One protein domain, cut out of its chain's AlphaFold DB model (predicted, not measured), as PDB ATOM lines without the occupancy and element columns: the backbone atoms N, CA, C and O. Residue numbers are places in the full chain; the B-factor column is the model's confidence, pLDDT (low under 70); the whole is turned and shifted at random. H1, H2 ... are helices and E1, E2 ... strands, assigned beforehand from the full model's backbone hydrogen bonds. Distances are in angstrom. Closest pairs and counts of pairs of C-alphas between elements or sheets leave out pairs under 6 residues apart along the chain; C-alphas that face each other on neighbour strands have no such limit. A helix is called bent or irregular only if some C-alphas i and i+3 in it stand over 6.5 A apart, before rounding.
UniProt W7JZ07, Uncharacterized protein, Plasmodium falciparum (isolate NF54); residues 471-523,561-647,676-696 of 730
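Overview. This is residues 471 to 523, 561 to 647 and 676 to 696 of the 730 residues of an uncharacterized protein of Plasmodium falciparum (isolate NF54) (UniProt W7JZ07). One strongly twisted sheet of seven strands is folded back on itself, with E4, E3 and E2 in one leaf, E7, E6 and E5 in the other, and E1 as the hinge; it curls round residues 676 to 686 of H3. H1 packs across E4 at one edge, H2 packs on E1 and E2, and the two ends at residues 641 to 647 and 691 to 696 stick out from the body. The printed part has 161 residues with three named helices and seven named strands, along the chain H1 E1 E2 E3 H2 E4 E5 E6 E7 H3. The sheet's order is E4 E3 E2 E1 E7 E6 E5, all antiparallel, and the class is mixed, helices and strands. The whole is compact, with a radius of gyration of the C-alphas of 16.6 A, yet elongated, spanning 58 by 35 by 32 A.

Along the chain. The longest strand by residues, E1, has residues 493 to 506, measures 30.3 A and bends by 83 degrees at residue 496. E2, residues 509 to 520, measures 30.7 A and bends by 65 degrees at residue 512. E3 has residues 561 to 566 and E4 residues 592 to 595. E5, residues 603 to 612, bends by 103 degrees at residue 609; E6, residues 618 to 626, measures 23.1 A and bends by 59 degrees at residue 621. E7, residues 632 to 643, measures 35.1 A. H1, residues 471 to 486, measures 21.3 A and begins at C-alpha 471 (-12.047, 22.169, 2.296); it has a kink of 38 degrees near residue 479 and is only just irregular, C-alphas 479 and 482 being 7.0 A apart. H2 has residues 578 to 586. H3, residues 676 to 693, measures 25.8 A and ends at C-alpha 693 (-27.562, 50.695, 6.363); it is neither bent nor irregular, but only just: C-alphas 686 and 689 are 6.1 A apart.

Arrangement. E1 and E2 form a hairpin, with N 503 and O 511 at 2.8 A. E3 is the antiparallel neighbour of E2, with N 566 and O 514 at 2.8 A, and the edge strand E4 follows, with N 565 and O 592 at 3.0 A. On the other side of E1 is E7, with N 636 and O 502 at 2.8 A. The pairing of E7 is staggered: residues 632 to 635 pair with E6 and residues 635 to 638 with E1. E5, E6 and E7 form a meander, each strand the antiparallel neighbour of the one before; N 623 and O 635 are 2.8 A apart, and N 607 and O 620 are 2.8 A apart. The edge strands E4 and E5 are apart. H1 is on the sheet over E4, at a height over the sheet of 7.8 A, and runs across the strands; the closest C-alphas are those of Met 477 and Ile 593, 6.3 A. H2 is on the sheet too, at a height over the sheet of 7.9 A; its closest C-alphas to E1 are Ala 582 and Ile 493, 5.8 A. H1 and H2 only just touch, only at their ends, with 3 pairs of C-alphas within 8 A; Tyr 486 and Lys 586 are closest, at 6.0 A. H3 is on the sheet, with the C-alphas of Ser 681 and Lys 497 closest to E1, at 7.0 A, and is apart from H1 and H2. Every O i to N i+4 pair is within hydrogen-bond range in H2, against 8 of 12 in H1 and 11 of 14 in H3.

Size, cuts and confidence. The C-alphas farthest apart are those of His 647 and Asn 696, 63.9 A. Residues 524 to 560 are not printed, with 14.3 A between C-alphas 523 and 561; nor are residues 648 to 675, with 35.3 A between C-alphas 647 and 676. Of the links that are printed whole, E3 to H2 is long. The mean pLDDT of the printed part is 79.2; 30 residues are under 70, among them 568 to 575, 642 to 647 and 686 to 696.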
ATOM      1  N   ASP A 471     -12.799  21.997   1.043       84.75
ATOM      2  CA  ASP A 471     -12.047  22.169   2.296       84.75
ATOM      3  C   ASP A 471     -12.197  23.593   2.854       84.75
ATOM      4  O   ASP A 471     -12.399  23.788   4.057       84.75
ATOM      5  N   HIS A 472     -12.172  24.600   1.977       85.00
ATOM      6  CA  HIS A 472     -12.418  26.000   2.321       85.00
ATOM      7  C   HIS A 472     -13.867  26.232   2.784       85.00
ATOM      8  O   HIS A 472     -14.083  26.846   3.835       85.00
ATOM      9  N   ILE A 473     -14.861  25.679   2.071       85.50
ATOM     10  CA  ILE A 473     -16.269  25.705   2.510       85.50
ATOM     11  C   ILE A 473     -16.396  25.057   3.888       85.50
ATOM     12  O   ILE A 473     -16.948  25.664   4.807       85.50
ATOM     13  N   GLN A 474     -15.856  23.847   4.067       86.94
ATOM     14  CA  GLN A 474     -15.992  23.100   5.312       86.94
ATOM     15  C   GLN A 474     -15.304  23.817   6.484       86.94
ATOM     16  O   GLN A 474     -15.835  23.812   7.600       86.94
ATOM     17  N   THR A 475     -14.184  24.492   6.223       84.00
ATOM     18  CA  THR A 475     -13.482  25.372   7.166       84.00
ATOM     19  C   THR A 475     -14.372  26.544   7.592       84.00
ATOM     20  O   THR A 475     -14.700  26.659   8.775       84.00
ATOM     21  N   ASN A 476     -14.860  27.363   6.655       80.75
ATOM     22  CA  ASN A 476     -15.707  28.527   6.962       80.75
ATOM     23  C   ASN A 476     -17.021  28.128   7.658       80.75
ATOM     24  O   ASN A 476     -17.442  28.754   8.640       80.75
ATOM     25  N   MET A 477     -17.621  27.023   7.209       85.12
ATOM     26  CA  MET A 477     -18.775  26.371   7.826       85.12
ATOM     27  C   MET A 477     -18.517  26.025   9.297       85.12
ATOM     28  O   MET A 477     -19.391  26.260  10.133       85.12
ATOM     29  N   ASN A 478     -17.335  25.497   9.633       81.56
ATOM     30  CA  ASN A 478     -16.970  25.105  10.995       81.56
ATOM     31  C   ASN A 478     -16.633  26.291  11.906       81.56
ATOM     32  O   ASN A 478     -17.157  26.340  13.019       81.56
ATOM     33  N   TYR A 479     -15.812  27.241  11.451       73.00
ATOM     34  CA  TYR A 479     -15.359  28.357  12.289       73.00
ATOM     35  C   TYR A 479     -16.423  29.454  12.463       73.00
ATOM     36  O   TYR A 479     -16.720  29.844  13.593       73.00
ATOM     37  N   ASN A 480     -17.043  29.919  11.371       72.69
ATOM     38  CA  ASN A 480     -17.810  31.174  11.376       72.69
ATOM     39  C   ASN A 480     -19.327  30.983  11.225       72.69
ATOM     40  O   ASN A 480     -20.106  31.716  11.844       72.69
ATOM     41  N   ILE A 481     -19.774  30.027  10.402       83.25
ATOM     42  CA  ILE A 481     -21.198  29.902  10.031       83.25
ATOM     43  C   ILE A 481     -21.982  29.068  11.061       83.25
ATOM     44  O   ILE A 481     -22.985  29.538  11.608       83.25
ATOM     45  N   LYS A 482     -21.507  27.856  11.403       80.75
ATOM     46  CA  LYS A 482     -22.175  26.950  12.367       80.75
ATOM     47  C   LYS A 482     -22.399  27.592  13.743       80.75
ATOM     48  O   LYS A 482     -23.348  27.203  14.425       80.75
ATOM     49  N   ARG A 483     -21.555  28.552  14.146       80.00
ATOM     50  CA  ARG A 483     -21.699  29.313  15.396       80.00
ATOM     51  C   ARG A 483     -22.865  30.306  15.333       80.00
ATOM     52  O   ARG A 483     -23.797  30.180  16.125       80.00
ATOM     53  N   ARG A 484     -22.867  31.226  14.360       82.94
ATOM     54  CA  ARG A 484     -23.914  32.258  14.212       82.94
ATOM     55  C   ARG A 484     -25.311  31.667  14.013       82.94
ATOM     56  O   ARG A 484     -26.273  32.177  14.584       82.94
ATOM     57  N   ILE A 485     -25.432  30.560  13.278       84.44
ATOM     58  CA  ILE A 485     -26.709  29.836  13.124       84.44
ATOM     59  C   ILE A 485     -27.190  29.254  14.463       84.44
ATOM     60  O   ILE A 485     -28.371  29.350  14.791       84.44
ATOM     61  N   TYR A 486     -26.290  28.684  15.269       80.62
ATOM     62  CA  TYR A 486     -26.638  28.116  16.576       80.62
ATOM     63  C   TYR A 486     -27.074  29.193  17.591       80.62
ATOM     64  O   TYR A 486     -28.079  29.020  18.287       80.62
ATOM     65  N   GLU A 487     -26.370  30.329  17.617       74.06
ATOM     66  CA  GLU A 487     -26.662  31.517  18.443       74.06
ATOM     67  C   GLU A 487     -27.884  32.329  17.944       74.06
ATOM     68  O   GLU A 487     -28.343  33.275  18.602       74.06
ATOM     69  N   THR A 488     -28.456  31.970  16.789       78.19
ATOM     70  CA  THR A 488     -29.656  32.611  16.235       78.19
ATOM     71  C   THR A 488     -30.926  31.859  16.628       78.19
ATOM     72  O   THR A 488     -30.962  30.630  16.652       78.19
ATOM     73  N   ASP A 489     -31.972  32.593  17.012       77.69
ATOM     74  CA  ASP A 489     -33.289  32.016  17.290       77.69
ATOM     75  C   ASP A 489     -33.886  31.480  15.980       77.69
ATOM     76  O   ASP A 489     -33.706  32.083  14.928       77.69
ATOM     77  N   ILE A 490     -34.610  30.365  16.030       80.12
ATOM     78  CA  ILE A 490     -35.248  29.742  14.861       80.12
ATOM     79  C   ILE A 490     -36.161  30.762  14.156       80.12
ATOM     80  O   ILE A 490     -36.177  30.846  12.932       80.12
ATOM     81  N   TYR A 491     -36.848  31.610  14.928       79.94
ATOM     82  CA  TYR A 491     -37.715  32.678  14.420       79.94
ATOM     83  C   TYR A 491     -36.988  33.914  13.852       79.94
ATOM     84  O   TYR A 491     -37.652  34.820  13.342       79.94
ATOM     85  N   ASP A 492     -35.659  33.967  13.971       81.75
ATOM     86  CA  ASP A 492     -34.783  34.993  13.387       81.75
ATOM     87  C   ASP A 492     -34.069  34.481  12.115       81.75
ATOM     88  O   ASP A 492     -33.381  35.251  11.446       81.75
ATOM     89  N   ILE A 493     -34.231  33.195  11.766       88.06
ATOM     90  CA  ILE A 493     -33.782  32.607  10.497       88.06
ATOM     91  C   ILE A 493     -34.897  32.823   9.466       88.06
ATOM     92  O   ILE A 493     -35.854  32.048   9.394       88.06
ATOM     93  N   GLN A 494     -34.809  33.884   8.664       89.56
ATOM     94  CA  GLN A 494     -35.818  34.158   7.642       89.56
ATOM     95  C   GLN A 494     -35.442  33.486   6.319       89.56
ATOM     96  O   GLN A 494     -34.506  33.899   5.634       89.56
ATOM     97  N   ILE A 495     -36.221  32.471   5.938       90.12
ATOM     98  CA  ILE A 495     -36.166  31.846   4.612       90.12
ATOM     99  C   ILE A 495     -36.716  32.819   3.564       90.12
ATOM    100  O   ILE A 495     -37.790  33.392   3.759       90.12
ATOM    101  N   ILE A 496     -35.993  32.985   2.456       90.69
ATOM    102  CA  ILE A 496     -36.293  33.964   1.398       90.69
ATOM    103  C   ILE A 496     -36.664  33.233   0.110       90.69
ATOM    104  O   ILE A 496     -37.699  33.515  -0.488       90.69
ATOM    105  N   LYS A 497     -35.858  32.237  -0.276       90.88
ATOM    106  CA  LYS A 497     -36.134  31.355  -1.412       90.88
ATOM    107  C   LYS A 497     -35.745  29.919  -1.081       90.88
ATOM    108  O   LYS A 497     -34.866  29.672  -0.261       90.88
ATOM    109  N   LYS A 498     -36.413  28.964  -1.718       90.25
ATOM    110  CA  LYS A 498     -36.144  27.532  -1.583       90.25
ATOM    111  C   LYS A 498     -36.492  26.821  -2.885       90.25
ATOM    112  O   LYS A 498     -37.458  27.207  -3.540       90.25
ATOM    113  N   GLY A 499     -35.716  25.818  -3.276       87.62
ATOM    114  CA  GLY A 499     -35.912  25.134  -4.554       87.62
ATOM    115  C   GLY A 499     -34.712  24.296  -4.974       87.62
ATOM    116  O   GLY A 499     -33.683  24.272  -4.305       87.62
ATOM    117  N   TYR A 500     -34.858  23.587  -6.087       87.69
ATOM    118  CA  TYR A 500     -33.854  22.638  -6.554       87.69
ATOM    119  C   TYR A 500     -32.842  23.315  -7.469       87.69
ATOM    120  O   TYR A 500     -33.216  24.085  -8.352       87.69
ATOM    121  N   ASN A 501     -31.567  23.012  -7.242       91.06
ATOM    122  CA  ASN A 501     -30.447  23.530  -8.014       91.06
ATOM    123  C   ASN A 501     -29.461  22.395  -8.277       91.06
ATOM    124  O   ASN A 501     -29.177  21.617  -7.368       91.06
ATOM    125  N   TYR A 502     -28.915  22.330  -9.490       91.38
ATOM    126  CA  TYR A 502     -27.592  21.745  -9.672       91.38
ATOM    127  C   TYR A 502     -26.537  22.755  -9.220       91.38
ATOM    128  O   TYR A 502     -26.751  23.962  -9.332       91.38
ATOM    129  N   ILE A 503     -25.407  22.267  -8.729       91.44
ATOM    130  CA  ILE A 503     -24.222  23.055  -8.398       91.44
ATOM    131  C   ILE A 503     -22.985  22.330  -8.922       91.44
ATOM    132  O   ILE A 503     -22.909  21.098  -8.870       91.44
ATOM    133  N   TYR A 504     -22.051  23.097  -9.473       90.75
ATOM    134  CA  TYR A 504     -20.790  22.568  -9.975       90.75
ATOM    135  C   TYR A 504     -19.878  22.221  -8.799       90.75
ATOM    136  O   TYR A 504     -19.622  23.078  -7.953       90.75
ATOM    137  N   ILE A 505     -19.406  20.975  -8.738       85.50
ATOM    138  CA  ILE A 505     -18.480  20.519  -7.698       85.50
ATOM    139  C   ILE A 505     -17.055  20.511  -8.251       85.50
ATOM    140  O   ILE A 505     -16.218  21.292  -7.800       85.50
ATOM    141  N   LYS A 506     -16.758  19.639  -9.221       81.00
ATOM    142  CA  LYS A 506     -15.394  19.473  -9.730       81.00
ATOM    143  C   LYS A 506     -15.358  18.776 -11.088       81.00
ATOM    144  O   LYS A 506     -16.129  17.852 -11.301       81.00
ATOM    145  N   ASP A 507     -14.420  19.150 -11.955       72.06
ATOM    146  CA  ASP A 507     -14.021  18.410 -13.168       72.06
ATOM    147  C   ASP A 507     -15.204  17.936 -14.054       72.06
ATOM    148  O   ASP A 507     -15.227  16.806 -14.539       72.06
ATOM    149  N   GLY A 508     -16.219  18.789 -14.243       68.88
ATOM    150  CA  GLY A 508     -17.447  18.468 -14.991       68.88
ATOM    151  C   GLY A 508     -18.627  17.944 -14.154       68.88
ATOM    152  O   GLY A 508     -19.749  17.899 -14.656       68.88
ATOM    153  N   GLU A 509     -18.424  17.582 -12.884       83.50
ATOM    154  CA  GLU A 509     -19.457  17.006 -12.014       83.50
ATOM    155  C   GLU A 509     -20.463  18.062 -11.512       83.50
ATOM    156  O   GLU A 509     -20.142  18.927 -10.689       83.50
ATOM    157  N   TRP A 510     -21.717  17.939 -11.959       88.56
ATOM    158  CA  TRP A 510     -22.867  18.703 -11.465       88.56
ATOM    159  C   TRP A 510     -23.737  17.842 -10.542       88.56
ATOM    160  O   TRP A 510     -24.420  16.923 -11.000       88.56
ATOM    161  N   LYS A 511     -23.798  18.172  -9.246       90.06
ATOM    162  CA  LYS A 511     -24.698  17.504  -8.283       90.06
ATOM    163  C   LYS A 511     -25.943  18.337  -8.034       90.06
ATOM    164  O   LYS A 511     -25.855  19.562  -7.991       90.06
ATOM    165  N   TYR A 512     -27.101  17.696  -7.868       88.06
ATOM    166  CA  TYR A 512     -28.330  18.394  -7.494       88.06
ATOM    167  C   TYR A 512     -28.573  18.337  -5.989       88.06
ATOM    168  O   TYR A 512     -28.359  17.315  -5.349       88.06
ATOM    169  N   PHE A 513     -29.096  19.433  -5.451       90.44
ATOM    170  CA  PHE A 513     -29.493  19.559  -4.053       90.44
ATOM    171  C   PHE A 513     -30.820  20.313  -3.965       90.44
ATOM    172  O   PHE A 513     -31.161  21.126  -4.838       90.44
ATOM    173  N   PHE A 514     -31.549  20.119  -2.869       89.62
ATOM    174  CA  PHE A 514     -32.477  21.150  -2.427       89.62
ATOM    175  C   PHE A 514     -31.677  22.283  -1.787       89.62
ATOM    176  O   PHE A 514     -30.910  22.062  -0.853       89.62
ATOM    177  N   CYS A 515     -31.843  23.500  -2.292       91.75
ATOM    178  CA  CYS A 515     -31.140  24.677  -1.806       91.75
ATOM    179  C   CYS A 515     -32.108  25.625  -1.093       91.75
ATOM    180  O   CYS A 515     -33.236  25.849  -1.549       91.75
ATOM    181  N   VAL A 516     -31.653  26.207   0.015       92.75
ATOM    182  CA  VAL A 516     -32.400  27.183   0.810       92.75
ATOM    183  C   VAL A 516     -31.575  28.456   0.968       92.75
ATOM    184  O   VAL A 516     -30.518  28.442   1.595       92.75
ATOM    185  N   LEU A 517     -32.099  29.553   0.420       93.50
ATOM    186  CA  LEU A 517     -31.584  30.914   0.548       93.50
ATOM    187  C   LEU A 517     -32.265  31.594   1.739       93.50
ATOM    188  O   LEU A 517     -33.493  31.750   1.755       93.50
ATOM    189  N   PHE A 518     -31.481  32.004   2.731       92.19
ATOM    190  CA  PHE A 518     -31.994  32.612   3.959       92.19
ATOM    191  C   PHE A 518     -31.070  33.703   4.504       92.19
ATOM    192  O   PHE A 518     -29.890  33.769   4.154       92.19
ATOM    193  N   TYR A 519     -31.614  34.541   5.393       89.00
ATOM    194  CA  TYR A 519     -30.827  35.486   6.180       89.00
ATOM    195  C   TYR A 519     -31.021  35.276   7.684       89.00
ATOM    196  O   TYR A 519     -32.082  34.841   8.139       89.00
ATOM    197  N   LEU A 520     -29.980  35.585   8.459       84.94
ATOM    198  CA  LEU A 520     -30.046  35.657   9.921       84.94
ATOM    199  C   LEU A 520     -30.337  37.103  10.330       84.94
ATOM    200  O   LEU A 520     -29.548  38.002  10.035       84.94
ATOM    201  N   GLN A 521     -31.455  37.358  11.011       77.12
ATOM    202  CA  GLN A 521     -31.759  38.708  11.479       77.12
ATOM    203  C   GLN A 521     -30.759  39.113  12.574       77.12
ATOM    204  O   GLN A 521     -30.710  38.492  13.640       77.12
ATOM    205  N   ASN A 522     -29.946  40.147  12.311       63.72
ATOM    206  CA  ASN A 522     -28.887  40.598  13.217       63.72
ATOM    207  C   ASN A 522     -29.454  41.347  14.436       63.72
ATOM    208  O   ASN A 522     -29.332  42.560  14.593       63.72
ATOM    209  N   ASN A 523     -30.075  40.585  15.327       54.84
ATOM    210  CA  ASN A 523     -30.705  41.074  16.540       54.84
ATOM    211  C   ASN A 523     -29.710  41.198  17.712       54.84
ATOM    212  O   ASN A 523     -30.159  41.218  18.852       54.84
ATOM    213  N   TYR A 561     -26.091  36.293   5.046       86.44
ATOM    214  CA  TYR A 561     -26.774  35.705   3.890       86.44
ATOM    215  C   TYR A 561     -26.161  34.357   3.532       86.44
ATOM    216  O   TYR A 561     -24.951  34.253   3.347       86.44
ATOM    217  N   PHE A 562     -26.994  33.324   3.419       91.88
ATOM    218  CA  PHE A 562     -26.511  31.950   3.314       91.88
ATOM    219  C   PHE A 562     -27.317  31.122   2.315       91.88
ATOM    220  O   PHE A 562     -28.538  31.269   2.205       91.88
ATOM    221  N   LEU A 563     -26.619  30.200   1.650       94.06
ATOM    222  CA  LEU A 563     -27.199  29.112   0.864       94.06
ATOM    223  C   LEU A 563     -26.845  27.787   1.547       94.06
ATOM    224  O   LEU A 563     -25.670  27.431   1.627       94.06
ATOM    225  N   ALA A 564     -27.853  27.078   2.058       93.25
ATOM    226  CA  ALA A 564     -27.704  25.728   2.606       93.25
ATOM    227  C   ALA A 564     -28.190  24.680   1.598       93.25
ATOM    228  O   ALA A 564     -29.266  24.841   1.014       93.25
ATOM    229  N   PHE A 565     -27.411  23.611   1.425       92.88
ATOM    230  CA  PHE A 565     -27.630  22.571   0.420       92.88
ATOM    231  C   PHE A 565     -27.925  21.227   1.095       92.88
ATOM    232  O   PHE A 565     -27.172  20.764   1.950       92.88
ATOM    233  N   PHE A 566     -29.041  20.608   0.721       90.12
ATOM    234  CA  PHE A 566     -29.543  19.354   1.280       90.12
ATOM    235  C   PHE A 566     -29.586  18.296   0.168       90.12
ATOM    236  O   PHE A 566     -30.230  18.514  -0.860       90.12
ATOM    237  N   GLU A 567     -28.890  17.172   0.357       81.88
ATOM    238  CA  GLU A 567     -28.762  16.093  -0.647       81.88
ATOM    239  C   GLU A 567     -29.976  15.144  -0.671       81.88
ATOM    240  O   GLU A 567     -30.181  14.399  -1.627       81.88
ATOM    241  N   ASP A 568     -30.800  15.176   0.381       67.25
ATOM    242  CA  ASP A 568     -31.815  14.157   0.658       67.25
ATOM    243  C   ASP A 568     -32.862  13.988  -0.464       67.25
ATOM    244  O   ASP A 568     -33.610  14.898  -0.831       67.25
ATOM    245  N   ILE A 569     -32.955  12.752  -0.954       52.28
ATOM    246  CA  ILE A 569     -33.900  12.283  -1.973       52.28
ATOM    247  C   ILE A 569     -35.353  12.397  -1.466       52.28
ATOM    248  O   ILE A 569     -36.278  12.592  -2.257       52.28
ATOM    249  N   TYR A 570     -35.556  12.329  -0.146       48.75
ATOM    250  CA  TYR A 570     -36.854  12.418   0.526       48.75
ATOM    251  C   TYR A 570     -37.227  13.843   0.973       48.75
ATOM    252  O   TYR A 570     -38.238  14.023   1.658       48.75
ATOM    253  N   PHE A 571     -36.476  14.873   0.555       62.00
ATOM    254  CA  PHE A 571     -36.730  16.281   0.894       62.00
ATOM    255  C   PHE A 571     -37.984  16.831   0.176       62.00
ATOM    256  O   PHE A 571     -37.916  17.567  -0.818       62.00
ATOM    257  N   ASN A 572     -39.164  16.416   0.650       54.12
ATOM    258  CA  ASN A 572     -40.404  16.458  -0.120       54.12
ATOM    259  C   ASN A 572     -40.832  17.889  -0.509       54.12
ATOM    260  O   ASN A 572     -41.194  18.714   0.336       54.12
ATOM    261  N   LYS A 573     -40.820  18.156  -1.825       53.16
ATOM    262  CA  LYS A 573     -40.862  19.487  -2.475       53.16
ATOM    263  C   LYS A 573     -41.947  20.442  -1.992       53.16
ATOM    264  O   LYS A 573     -41.755  21.653  -2.072       53.16
ATOM    265  N   HIS A 574     -43.081  19.911  -1.546       50.56
ATOM    266  CA  HIS A 574     -44.315  20.677  -1.370       50.56
ATOM    267  C   HIS A 574     -44.800  20.769   0.083       50.56
ATOM    268  O   HIS A 574     -45.809  21.421   0.330       50.56
ATOM    269  N   GLN A 575     -44.106  20.140   1.040       60.81
ATOM    270  CA  GLN A 575     -44.594  20.020   2.422       60.81
ATOM    271  C   GLN A 575     -43.848  20.910   3.426       60.81
ATOM    272  O   GLN A 575     -44.489  21.498   4.291       60.81
ATOM    273  N   LEU A 576     -42.522  21.063   3.302       72.62
ATOM    274  CA  LEU A 576     -41.724  21.742   4.330       72.62
ATOM    275  C   LEU A 576     -41.935  23.265   4.350       72.62
ATOM    276  O   LEU A 576     -41.555  24.003   3.426       72.62
ATOM    277  N   ASN A 577     -42.519  23.748   5.444       82.88
ATOM    278  CA  ASN A 577     -42.762  25.160   5.704       82.88
ATOM    279  C   ASN A 577     -41.482  25.880   6.180       82.88
ATOM    280  O   ASN A 577     -40.457  25.269   6.480       82.88
ATOM    281  N   ASN A 578     -41.505  27.214   6.222       88.06
ATOM    282  CA  ASN A 578     -40.286  27.990   6.481       88.06
ATOM    283  C   ASN A 578     -39.756  27.845   7.925       88.06
ATOM    284  O   ASN A 578     -38.557  28.014   8.136       88.06
ATOM    285  N   LEU A 579     -40.604  27.484   8.897       85.81
ATOM    286  CA  LEU A 579     -40.188  27.196  10.274       85.81
ATOM    287  C   LEU A 579     -39.493  25.829  10.372       85.81
ATOM    288  O   LEU A 579     -38.470  25.707  11.038       85.81
ATOM    289  N   GLU A 580     -39.997  24.817   9.666       86.56
ATOM    290  CA  GLU A 580     -39.370  23.488   9.589       86.56
ATOM    291  C   GLU A 580     -37.988  23.556   8.928       86.56
ATOM    292  O   GLU A 580     -37.033  22.954   9.419       86.56
ATOM    293  N   LEU A 581     -37.842  24.367   7.878       88.69
ATOM    294  CA  LEU A 581     -36.548  24.627   7.244       88.69
ATOM    295  C   LEU A 581     -35.579  25.347   8.192       88.69
ATOM    296  O   LEU A 581     -34.422  24.944   8.290       88.69
ATOM    297  N   ALA A 582     -36.042  26.346   8.949       89.19
ATOM    298  CA  ALA A 582     -35.235  26.988   9.987       89.19
ATOM    299  C   ALA A 582     -34.803  25.999  11.094       89.19
ATOM    300  O   ALA A 582     -33.670  26.066  11.577       89.19
ATOM    301  N   ILE A 583     -35.658  25.033  11.455       85.81
ATOM    302  CA  ILE A 583     -35.320  23.942  12.384       85.81
ATOM    303  C   ILE A 583     -34.239  23.024  11.789       85.81
ATOM    304  O   ILE A 583     -33.279  22.707  12.491       85.81
ATOM    305  N   LEU A 584     -34.349  22.617  10.519       88.81
ATOM    306  CA  LEU A 584     -33.351  21.774   9.838       88.81
ATOM    307  C   LEU A 584     -31.997  22.488   9.679       88.81
ATOM    308  O   LEU A 584     -30.949  21.899   9.947       88.81
ATOM    309  N   ILE A 585     -32.012  23.783   9.342       90.44
ATOM    310  CA  ILE A 585     -30.820  24.642   9.313       90.44
ATOM    311  C   ILE A 585     -30.176  24.703  10.706       90.44
ATOM    312  O   ILE A 585     -28.975  24.465  10.842       90.44
ATOM    313  N   LYS A 586     -30.955  24.945  11.771       87.62
ATOM    314  CA  LYS A 586     -30.411  24.994  13.138       87.62
ATOM    315  C   LYS A 586     -29.894  23.635  13.632       87.62
ATOM    316  O   LYS A 586     -28.906  23.593  14.367       87.62
ATOM    317  N   LYS A 587     -30.508  22.530  13.194       87.25
ATOM    318  CA  LYS A 587     -30.044  21.151  13.437       87.25
ATOM    319  C   LYS A 587     -28.807  20.755  12.622       87.25
ATOM    320  O   LYS A 587     -28.238  19.708  12.915       87.25
ATOM    321  N   LYS A 588     -28.361  21.585  11.667       88.12
ATOM    322  CA  LYS A 588     -27.245  21.301  10.741       88.12
ATOM    323  C   LYS A 588     -27.508  20.055   9.884       88.12
ATOM    324  O   LYS A 588     -26.617  19.244   9.683       88.12
ATOM    325  N   SER A 589     -28.745  19.907   9.402       87.75
ATOM    326  CA  SER A 589     -29.175  18.794   8.538       87.75
ATOM    327  C   SER A 589     -28.892  19.020   7.042       87.75
ATOM    328  O   SER A 589     -29.426  18.293   6.214       87.75
ATOM    329  N   TYR A 590     -28.112  20.050   6.702       89.75
ATOM    330  CA  TYR A 590     -27.580  20.310   5.361       89.75
ATOM    331  C   TYR A 590     -26.186  19.690   5.226       89.75
ATOM    332  O   TYR A 590     -25.456  19.612   6.216       89.75
ATOM    333  N   GLU A 591     -25.806  19.323   4.006       90.88
ATOM    334  CA  GLU A 591     -24.490  18.752   3.705       90.88
ATOM    335  C   GLU A 591     -23.412  19.839   3.780       90.88
ATOM    336  O   GLU A 591     -22.464  19.751   4.559       90.88
ATOM    337  N   PHE A 592     -23.625  20.950   3.069       91.75
ATOM    338  CA  PHE A 592     -22.775  22.134   3.161       91.75
ATOM    339  C   PHE A 592     -23.573  23.440   3.130       91.75
ATOM    340  O   PHE A 592     -24.761  23.498   2.794       91.75
ATOM    341  N   ILE A 593     -22.891  24.506   3.541       92.19
ATOM    342  CA  ILE A 593     -23.403  25.870   3.595       92.19
ATOM    343  C   ILE A 593     -22.267  26.839   3.284       92.19
ATOM    344  O   ILE A 593     -21.164  26.682   3.810       92.19
ATOM    345  N   PHE A 594     -22.546  27.862   2.482       89.31
ATOM    346  CA  PHE A 594     -21.636  28.991   2.304       89.31
ATOM    347  C   PHE A 594     -22.356  30.332   2.467       89.31
ATOM    348  O   PHE A 594     -23.589  30.417   2.497       89.31
ATOM    349  N   GLU A 595     -21.549  31.368   2.666       89.00
ATOM    350  CA  GLU A 595     -21.945  32.716   3.060       89.00
ATOM    351  C   GLU A 595     -21.740  33.663   1.878       89.00
ATOM    352  O   GLU A 595     -20.609  33.871   1.441       89.00
ATOM    353  N   ILE A 596     -22.836  34.195   1.338       87.81
ATOM    354  CA  ILE A 596     -22.828  35.008   0.116       87.81
ATOM    355  C   ILE A 596     -22.270  36.393   0.446       87.81
ATOM    356  O   ILE A 596     -22.682  36.993   1.442       87.81
ATOM    357  N   THR A 597     -21.382  36.934  -0.391       82.50
ATOM    358  CA  THR A 597     -20.939  38.328  -0.238       82.50
ATOM    359  C   THR A 597     -22.081  39.324  -0.466       82.50
ATOM    360  O   THR A 597     -23.053  39.054  -1.167       82.50
ATOM    361  N   LYS A 598     -21.947  40.510   0.134       74.88
ATOM    362  CA  LYS A 598     -22.785  41.687  -0.145       74.88
ATOM    363  C   LYS A 598     -22.156  42.604  -1.203       74.88
ATOM    364  O   LYS A 598     -22.850  43.455  -1.735       74.88
ATOM    365  N   TYR A 599     -20.862  42.424  -1.488       73.69
ATOM    366  CA  TYR A 599     -20.028  43.351  -2.263       73.69
ATOM    367  C   TYR A 599     -19.971  43.065  -3.770       73.69
ATOM    368  O   TYR A 599     -19.449  43.882  -4.521       73.69
ATOM    369  N   LYS A 600     -20.464  41.906  -4.218       78.56
ATOM    370  CA  LYS A 600     -20.443  41.488  -5.623       78.56
ATOM    371  C   LYS A 600     -21.790  40.889  -6.001       78.56
ATOM    372  O   LYS A 600     -22.367  40.125  -5.225       78.56
ATOM    373  N   THR A 601     -22.306  41.262  -7.166       78.69
ATOM    374  CA  THR A 601     -23.604  40.796  -7.657       78.69
ATOM    375  C   THR A 601     -23.553  39.334  -8.106       78.69
ATOM    376  O   THR A 601     -22.500  38.860  -8.531       78.69
ATOM    377  N   PRO A 602     -24.675  38.601  -8.017       85.06
ATOM    378  CA  PRO A 602     -24.850  37.362  -8.764       85.06
ATOM    379  C   PRO A 602     -25.012  37.668 -10.264       85.06
ATOM    380  O   PRO A 602     -25.723  38.604 -10.633       85.06
ATOM    381  N   ASP A 603     -24.385  36.861 -11.122       83.38
ATOM    382  CA  ASP A 603     -24.330  37.099 -12.572       83.38
ATOM    383  C   ASP A 603     -24.825  35.878 -13.362       83.38
ATOM    384  O   ASP A 603     -24.390  34.748 -13.131       83.38
ATOM    385  N   ILE A 604     -25.720  36.086 -14.334       85.56
ATOM    386  CA  ILE A 604     -26.170  35.016 -15.239       85.56
ATOM    387  C   ILE A 604     -25.143  34.838 -16.362       85.56
ATOM    388  O   ILE A 604     -25.011  35.693 -17.239       85.56
ATOM    389  N   ILE A 605     -24.465  33.690 -16.373       83.38
ATOM    390  CA  ILE A 605     -23.564  33.289 -17.455       83.38
ATOM    391  C   ILE A 605     -24.392  32.587 -18.533       83.38
ATOM    392  O   ILE A 605     -24.915  31.491 -18.313       83.38
ATOM    393  N   HIS A 606     -24.476  33.210 -19.711       79.31
ATOM    394  CA  HIS A 606     -24.985  32.581 -20.927       79.31
ATOM    395  C   HIS A 606     -23.824  31.970 -21.721       79.31
ATOM    396  O   HIS A 606     -22.932  32.690 -22.168       79.31
ATOM    397  N   ASN A 607     -23.843  30.653 -21.905       69.81
ATOM    398  CA  ASN A 607     -22.880  29.929 -22.725       69.81
ATOM    399  C   ASN A 607     -23.485  29.645 -24.112       69.81
ATOM    400  O   ASN A 607     -24.608  29.150 -24.232       69.81
ATOM    401  N   PHE A 608     -22.727  29.950 -25.168       57.59
ATOM    402  CA  PHE A 608     -23.092  29.609 -26.547       57.59
ATOM    403  C   PHE A 608     -23.076  28.092 -26.779       57.59
ATOM    404  O   PHE A 608     -23.872  27.576 -27.565       57.59
ATOM    405  N   HIS A 609     -22.209  27.377 -26.060       71.06
ATOM    406  CA  HIS A 609     -22.199  25.923 -25.998       71.06
ATOM    407  C   HIS A 609     -23.085  25.419 -24.854       71.06
ATOM    408  O   HIS A 609     -23.238  26.060 -23.813       71.06
ATOM    409  N   TYR A 610     -23.657  24.233 -25.040       77.00
ATOM    410  CA  TYR A 610     -24.433  23.563 -24.004       77.00
ATOM    411  C   TYR A 610     -23.545  23.186 -22.808       77.00
ATOM    412  O   TYR A 610     -22.590  22.426 -22.955       77.00
ATOM    413  N   ILE A 611     -23.914  23.653 -21.617       82.88
ATOM    414  CA  ILE A 611     -23.452  23.104 -20.341       82.88
ATOM    415  C   ILE A 611     -24.175  21.767 -20.160       82.88
ATOM    416  O   ILE A 611     -25.389  21.741 -19.930       82.88
ATOM    417  N   TYR A 612     -23.446  20.664 -20.309       78.56
ATOM    418  CA  TYR A 612     -23.957  19.323 -20.038       78.56
ATOM    419  C   TYR A 612     -23.899  19.046 -18.532       78.56
ATOM    420  O   TYR A 612     -22.900  19.321 -17.875       78.56
ATOM    421  N   ILE A 613     -25.008  18.537 -18.003       81.69
ATOM    422  CA  ILE A 613     -25.200  18.158 -16.595       81.69
ATOM    423  C   ILE A 613     -25.152  16.630 -16.474       81.69
ATOM    424  O   ILE A 613     -24.601  16.090 -15.521       81.69
ATOM    425  N   ASP A 614     -25.705  15.944 -17.475       75.62
ATOM    426  CA  ASP A 614     -25.491  14.532 -17.779       75.62
ATOM    427  C   ASP A 614     -25.678  14.311 -19.294       75.62
ATOM    428  O   ASP A 614     -25.894  15.266 -20.043       75.62
ATOM    429  N   GLU A 615     -25.603  13.059 -19.752       70.75
ATOM    430  CA  GLU A 615     -25.735  12.665 -21.167       70.75
ATOM    431  C   GLU A 615     -27.021  13.185 -21.845       70.75
ATOM    432  O   GLU A 615     -27.047  13.382 -23.061       70.75
ATOM    433  N   TYR A 616     -28.083  13.434 -21.069       72.75
ATOM    434  CA  TYR A 616     -29.407  13.809 -21.571       72.75
ATOM    435  C   TYR A 616     -29.831  15.227 -21.162       72.75
ATOM    436  O   TYR A 616     -30.676  15.836 -21.823       72.75
ATOM    437  N   LYS A 617     -29.275  15.768 -20.069       83.50
ATOM    438  CA  LYS A 617     -29.639  17.078 -19.510       83.50
ATOM    439  C   LYS A 617     -28.583  18.128 -19.809       83.50
ATOM    440  O   LYS A 617     -27.419  17.986 -19.446       83.50
ATOM    441  N   LYS A 618     -29.023  19.236 -20.404       83.94
ATOM    442  CA  LYS A 618     -28.165  20.367 -20.753       83.94
ATOM    443  C   LYS A 618     -28.887  21.710 -20.679       83.94
ATOM    444  O   LYS A 618     -30.101  21.777 -20.866       83.94
ATOM    445  N   THR A 619     -28.129  22.775 -20.436       84.81
ATOM    446  CA  THR A 619     -28.595  24.171 -20.381       84.81
ATOM    447  C   THR A 619     -27.580  25.093 -21.058       84.81
ATOM    448  O   THR A 619     -26.401  24.772 -21.112       84.81
ATOM    449  N   ASN A 620     -28.012  26.261 -21.533       81.00
ATOM    450  CA  ASN A 620     -27.105  27.328 -21.985       81.00
ATOM    451  C   ASN A 620     -26.886  28.397 -20.905       81.00
ATOM    452  O   ASN A 620     -26.248  29.408 -21.168       81.00
ATOM    453  N   ASN A 621     -27.447  28.223 -19.705       85.25
ATOM    454  CA  ASN A 621     -27.407  29.237 -18.656       85.25
ATOM    455  C   ASN A 621     -27.090  28.624 -17.288       85.25
ATOM    456  O   ASN A 621     -27.717  27.633 -16.900       85.25
ATOM    457  N   CYS A 622     -26.198  29.276 -16.544       89.75
ATOM    458  CA  CYS A 622     -25.994  29.075 -15.110       89.75
ATOM    459  C   CYS A 622     -25.904  30.434 -14.393       89.75
ATOM    460  O   CYS A 622     -25.772  31.479 -15.033       89.75
ATOM    461  N   LEU A 623     -26.019  30.423 -13.068       90.38
ATOM    462  CA  LEU A 623     -25.881  31.588 -12.203       90.38
ATOM    463  C   LEU A 623     -24.557  31.490 -11.443       90.38
ATOM    464  O   LEU A 623     -24.335  30.496 -10.753       90.38
ATOM    465  N   ASN A 624     -23.705  32.506 -11.552       91.06
ATOM    466  CA  ASN A 624     -22.496  32.634 -10.746       91.06
ATOM    467  C   ASN A 624     -22.800  33.431  -9.469       91.06
ATOM    468  O   ASN A 624     -23.496  34.448  -9.513       91.06
ATOM    469  N   ILE A 625     -22.304  32.949  -8.334       91.12
ATOM    470  CA  ILE A 625     -22.517  33.495  -6.990       91.12
ATOM    471  C   ILE A 625     -21.167  33.521  -6.279       91.12
ATOM    472  O   ILE A 625     -20.376  32.598  -6.437       91.12
ATOM    473  N   PHE A 626     -20.920  34.543  -5.459       88.44
ATOM    474  CA  PHE A 626     -19.636  34.729  -4.785       88.44
ATOM    475  C   PHE A 626     -19.761  34.629  -3.260       88.44
ATOM    476  O   PHE A 626     -20.724  35.143  -2.678       88.44
ATOM    477  N   ASP A 627     -18.791  33.994  -2.597       85.69
ATOM    478  CA  ASP A 627     -18.688  34.054  -1.131       85.69
ATOM    479  C   ASP A 627     -18.007  35.340  -0.639       85.69
ATOM    480  O   ASP A 627     -17.524  36.156  -1.423       85.69
ATOM    481  N   VAL A 628     -17.955  35.515   0.684       81.44
ATOM    482  CA  VAL A 628     -17.245  36.614   1.374       81.44
ATOM    483  C   VAL A 628     -15.761  36.766   1.009       81.44
ATOM    484  O   VAL A 628     -15.205  37.846   1.195       81.44
ATOM    485  N   ASN A 629     -15.129  35.724   0.464       81.88
ATOM    486  CA  ASN A 629     -13.741  35.732   0.000       81.88
ATOM    487  C   ASN A 629     -13.638  35.909  -1.533       81.88
ATOM    488  O   ASN A 629     -12.537  35.911  -2.075       81.88
ATOM    489  N   HIS A 630     -14.772  36.130  -2.208       82.62
ATOM    490  CA  HIS A 630     -14.950  36.330  -3.650       82.62
ATOM    491  C   HIS A 630     -14.708  35.097  -4.541       82.62
ATOM    492  O   HIS A 630     -14.602  35.253  -5.757       82.62
ATOM    493  N   ASN A 631     -14.695  33.882  -3.976       86.75
ATOM    494  CA  ASN A 631     -14.640  32.640  -4.765       86.75
ATOM    495  C   ASN A 631     -15.937  32.449  -5.570       86.75
ATOM    496  O   ASN A 631     -17.015  32.728  -5.036       86.75
ATOM    497  N   SER A 632     -15.850  31.952  -6.809       88.94
ATOM    498  CA  SER A 632     -17.016  31.676  -7.665       88.94
ATOM    499  C   SER A 632     -17.705  30.354  -7.317       88.94
ATOM    500  O   SER A 632     -17.047  29.348  -7.052       88.94
ATOM    501  N   TYR A 633     -19.035  30.325  -7.411       91.25
ATOM    502  CA  TYR A 633     -19.858  29.121  -7.283       91.25
ATOM    503  C   TYR A 633     -20.992  29.149  -8.314       91.25
ATOM    504  O   TYR A 633     -21.824  30.058  -8.315       91.25
ATOM    505  N   TYR A 634     -21.051  28.132  -9.174       91.94
ATOM    506  CA  TYR A 634     -22.001  28.070 -10.289       91.94
ATOM    507  C   TYR A 634     -23.201  27.183  -9.944       91.94
ATOM    508  O   TYR A 634     -23.024  25.997  -9.659       91.94
ATOM    509  N   ILE A 635     -24.420  27.729 -10.013       92.19
ATOM    510  CA  ILE A 635     -25.670  26.981  -9.803       92.19
ATOM    511  C   ILE A 635     -26.604  27.032 -11.016       92.19
ATOM    512  O   ILE A 635     -26.629  27.998 -11.776       92.19
ATOM    513  N   ILE A 636     -27.410  25.985 -11.190       92.25
ATOM    514  CA  ILE A 636     -28.434  25.872 -12.235       92.25
ATOM    515  C   ILE A 636     -29.765  25.488 -11.562       92.25
ATOM    516  O   ILE A 636     -29.994  24.303 -11.293       92.25
ATOM    517  N   PRO A 637     -30.653  26.454 -11.259       90.12
ATOM    518  CA  PRO A 637     -31.980  26.175 -10.716       90.12
ATOM    519  C   PRO A 637     -32.874  25.425 -11.706       90.12
ATOM    520  O   PRO A 637     -32.840  25.664 -12.915       90.12
ATOM    521  N   PHE A 638     -33.725  24.537 -11.188       87.75
ATOM    522  CA  PHE A 638     -34.647  23.750 -12.004       87.75
ATOM    523  C   PHE A 638     -35.961  23.393 -11.299       87.75
ATOM    524  O   PHE A 638     -36.075  23.378 -10.071       87.75
ATOM    525  N   ILE A 639     -36.962  23.047 -12.110       83.44
ATOM    526  CA  ILE A 639     -38.283  22.573 -11.675       83.44
ATOM    527  C   ILE A 639     -38.510  21.155 -12.226       83.44
ATOM    528  O   ILE A 639     -38.032  20.826 -13.311       83.44
ATOM    529  N   PHE A 640     -39.231  20.301 -11.491       78.00
ATOM    530  CA  PHE A 640     -39.743  19.036 -12.034       78.00
ATOM    531  C   PHE A 640     -41.069  19.282 -12.762       78.00
ATOM    532  O   PHE A 640     -42.014  19.796 -12.168       78.00
ATOM    533  N   LYS A 641     -41.157  18.866 -14.026       70.19
ATOM    534  CA  LYS A 641     -42.417  18.679 -14.748       70.19
ATOM    535  C   LYS A 641     -42.981  17.302 -14.392       70.19
ATOM    536  O   LYS A 641     -42.471  16.284 -14.856       70.19
ATOM    537  N   THR A 642     -44.051  17.278 -13.604       57.88
ATOM    538  CA  THR A 642     -44.886  16.089 -13.400       57.88
ATOM    539  C   THR A 642     -45.767  15.879 -14.630       57.88
ATOM    540  O   THR A 642     -46.774  16.567 -14.801       57.88
ATOM    541  N   THR A 643     -45.396  14.947 -15.505       49.66
ATOM    542  CA  THR A 643     -46.249  14.541 -16.630       49.66
ATOM    543  C   THR A 643     -47.230  13.460 -16.172       49.66
ATOM    544  O   THR A 643     -46.876  12.290 -16.086       49.66
ATOM    545  N   GLN A 644     -48.474  13.846 -15.869       46.19
ATOM    546  CA  GLN A 644     -49.566  12.879 -15.711       46.19
ATOM    547  C   GLN A 644     -50.005  12.396 -17.098       46.19
ATOM    548  O   GLN A 644     -50.784  13.055 -17.788       46.19
ATOM    549  N   THR A 645     -49.482  11.248 -17.524       41.09
ATOM    550  CA  THR A 645     -49.922  10.561 -18.743       41.09
ATOM    551  C   THR A 645     -51.263   9.874 -18.499       41.09
ATOM    552  O   THR A 645     -51.319   8.664 -18.286       41.09
ATOM    553  N   TYR A 646     -52.353  10.646 -18.553       40.66
ATOM    554  CA  TYR A 646     -53.712  10.101 -18.606       40.66
ATOM    555  C   TYR A 646     -53.887   9.275 -19.885       40.66
ATOM    556  O   TYR A 646     -54.286   9.782 -20.936       40.66
ATOM    557  N   HIS A 647     -53.602   7.977 -19.800       41.47
ATOM    558  CA  HIS A 647     -54.015   7.033 -20.823       41.47
ATOM    559  C   HIS A 647     -55.543   6.957 -20.816       41.47
ATOM    560  O   HIS A 647     -56.142   6.305 -19.963       41.47
ATOM    561  N   LYS A 676     -33.893  33.696 -13.530       86.31
ATOM    562  CA  LYS A 676     -34.097  35.109 -13.160       86.31
ATOM    563  C   LYS A 676     -34.627  35.224 -11.734       86.31
ATOM    564  O   LYS A 676     -34.036  35.946 -10.943       86.31
ATOM    565  N   ASP A 677     -35.648  34.446 -11.370       88.44
ATOM    566  CA  ASP A 677     -36.257  34.477 -10.042       88.44
ATOM    567  C   ASP A 677     -35.219  34.215  -8.938       88.44
ATOM    568  O   ASP A 677     -35.333  34.765  -7.842       88.44
ATOM    569  N   TRP A 678     -34.249  33.318  -9.167       91.38
ATOM    570  CA  TRP A 678     -33.141  33.063  -8.235       91.38
ATOM    571  C   TRP A 678     -32.135  34.216  -8.217       91.38
ATOM    572  O   TRP A 678     -31.782  34.669  -7.128       91.38
ATOM    573  N   ASN A 679     -31.740  34.726  -9.387       89.19
ATOM    574  CA  ASN A 679     -30.845  35.875  -9.515       89.19
ATOM    575  C   ASN A 679     -31.396  37.115  -8.785       89.19
ATOM    576  O   ASN A 679     -30.758  37.654  -7.883       89.19
ATOM    577  N   GLU A 680     -32.635  37.499  -9.098       87.31
ATOM    578  CA  GLU A 680     -33.359  38.610  -8.477       87.31
ATOM    579  C   GLU A 680     -33.534  38.411  -6.971       87.31
ATOM    580  O   GLU A 680     -33.370  39.358  -6.207       87.31
ATOM    581  N   SER A 681     -33.802  37.181  -6.510       86.88
ATOM    582  CA  SER A 681     -33.918  36.911  -5.070       86.88
ATOM    583  C   SER A 681     -32.600  37.115  -4.329       86.88
ATOM    584  O   SER A 681     -32.640  37.540  -3.182       86.88
ATOM    585  N   ILE A 682     -31.449  36.826  -4.942       84.69
ATOM    586  CA  ILE A 682     -30.132  37.047  -4.324       84.69
ATOM    587  C   ILE A 682     -29.763  38.538  -4.398       84.69
ATOM    588  O   ILE A 682     -29.424  39.133  -3.376       84.69
ATOM    589  N   TYR A 683     -29.927  39.168  -5.565       82.00
ATOM    590  CA  TYR A 683     -29.672  40.598  -5.785       82.00
ATOM    591  C   TYR A 683     -30.533  41.515  -4.894       82.00
ATOM    592  O   TYR A 683     -30.057  42.516  -4.359       82.00
ATOM    593  N   PHE A 684     -31.803  41.165  -4.670       74.19
ATOM    594  CA  PHE A 684     -32.692  41.917  -3.781       74.19
ATOM    595  C   PHE A 684     -32.213  41.899  -2.323       74.19
ATOM    596  O   PHE A 684     -32.400  42.880  -1.606       74.19
ATOM    597  N   ILE A 685     -31.582  40.808  -1.872       70.69
ATOM    598  CA  ILE A 685     -31.059  40.684  -0.503       70.69
ATOM    599  C   ILE A 685     -29.823  41.560  -0.307       70.69
ATOM    600  O   ILE A 685     -29.720  42.231   0.721       70.69
ATOM    601  N   THR A 686     -28.896  41.561  -1.271       65.56
ATOM    602  CA  THR A 686     -27.687  42.389  -1.186       65.56
ATOM    603  C   THR A 686     -28.068  43.869  -1.201       65.56
ATOM    604  O   THR A 686     -27.782  44.572  -0.230       65.56
ATOM    605  N   LYS A 687     -28.836  44.309  -2.209       65.81
ATOM    606  CA  LYS A 687     -29.214  45.718  -2.392       65.81
ATOM    607  C   LYS A 687     -30.091  46.288  -1.274       65.81
ATOM    608  O   LYS A 687     -29.808  47.366  -0.753       65.81
ATOM    609  N   LYS A 688     -31.145  45.576  -0.850       59.31
ATOM    610  CA  LYS A 688     -32.130  46.113   0.112       59.31
ATOM    611  C   LYS A 688     -31.514  46.515   1.457       59.31
ATOM    612  O   LYS A 688     -32.097  47.322   2.177       59.31
ATOM    613  N   MET A 689     -30.361  45.965   1.834       54.28
ATOM    614  CA  MET A 689     -29.675  46.358   3.070       54.28
ATOM    615  C   MET A 689     -28.606  47.437   2.881       54.28
ATOM    616  O   MET A 689     -28.256  48.073   3.867       54.28
ATOM    617  N   GLU A 690     -28.149  47.734   1.663       52.75
ATOM    618  CA  GLU A 690     -27.366  48.956   1.402       52.75
ATOM    619  C   GLU A 690     -28.221  50.200   1.677       52.75
ATOM    620  O   GLU A 690     -27.790  51.130   2.356       52.75
ATOM    621  N   GLU A 691     -29.480  50.164   1.239       49.88
ATOM    622  CA  GLU A 691     -30.479  51.205   1.494       49.88
ATOM    623  C   GLU A 691     -30.767  51.355   3.005       49.88
ATOM    624  O   GLU A 691     -30.718  52.463   3.536       49.88
ATOM    625  N   ASN A 692     -30.972  50.247   3.735       46.66
ATOM    626  CA  ASN A 692     -31.231  50.286   5.186       46.66
ATOM    627  C   ASN A 692     -30.004  50.679   6.034       46.66
ATOM    628  O   ASN A 692     -30.177  51.322   7.065       46.66
ATOM    629  N   ASN A 693     -28.780  50.322   5.630       46.44
ATOM    630  CA  ASN A 693     -27.562  50.695   6.363       46.44
ATOM    631  C   ASN A 693     -27.269  52.205   6.293       46.44
ATOM    632  O   ASN A 693     -26.561  52.726   7.153       46.44
ATOM    633  N   ASN A 694     -27.823  52.904   5.297       45.00
ATOM    634  CA  ASN A 694     -27.703  54.353   5.147       45.00
ATOM    635  C   ASN A 694     -28.802  55.144   5.891       45.00
ATOM    636  O   ASN A 694     -28.699  56.367   6.009       45.00
ATOM    637  N   GLU A 695     -29.837  54.491   6.444       44.28
ATOM    638  CA  GLU A 695     -30.754  55.170   7.366       44.28
ATOM    639  C   GLU A 695     -30.072  55.422   8.720       44.28
ATOM    640  O   GLU A 695     -29.827  54.502   9.501       44.28
ATOM    641  N   ASN A 696     -29.870  56.694   9.074       40.50
ATOM    642  CA  ASN A 696     -29.526  57.093  10.441       40.50
ATOM    643  C   ASN A 696     -30.714  56.833  11.395       40.50
ATOM    644  O   ASN A 696     -31.534  57.716  11.668       40.50
TER     645      ASN A 696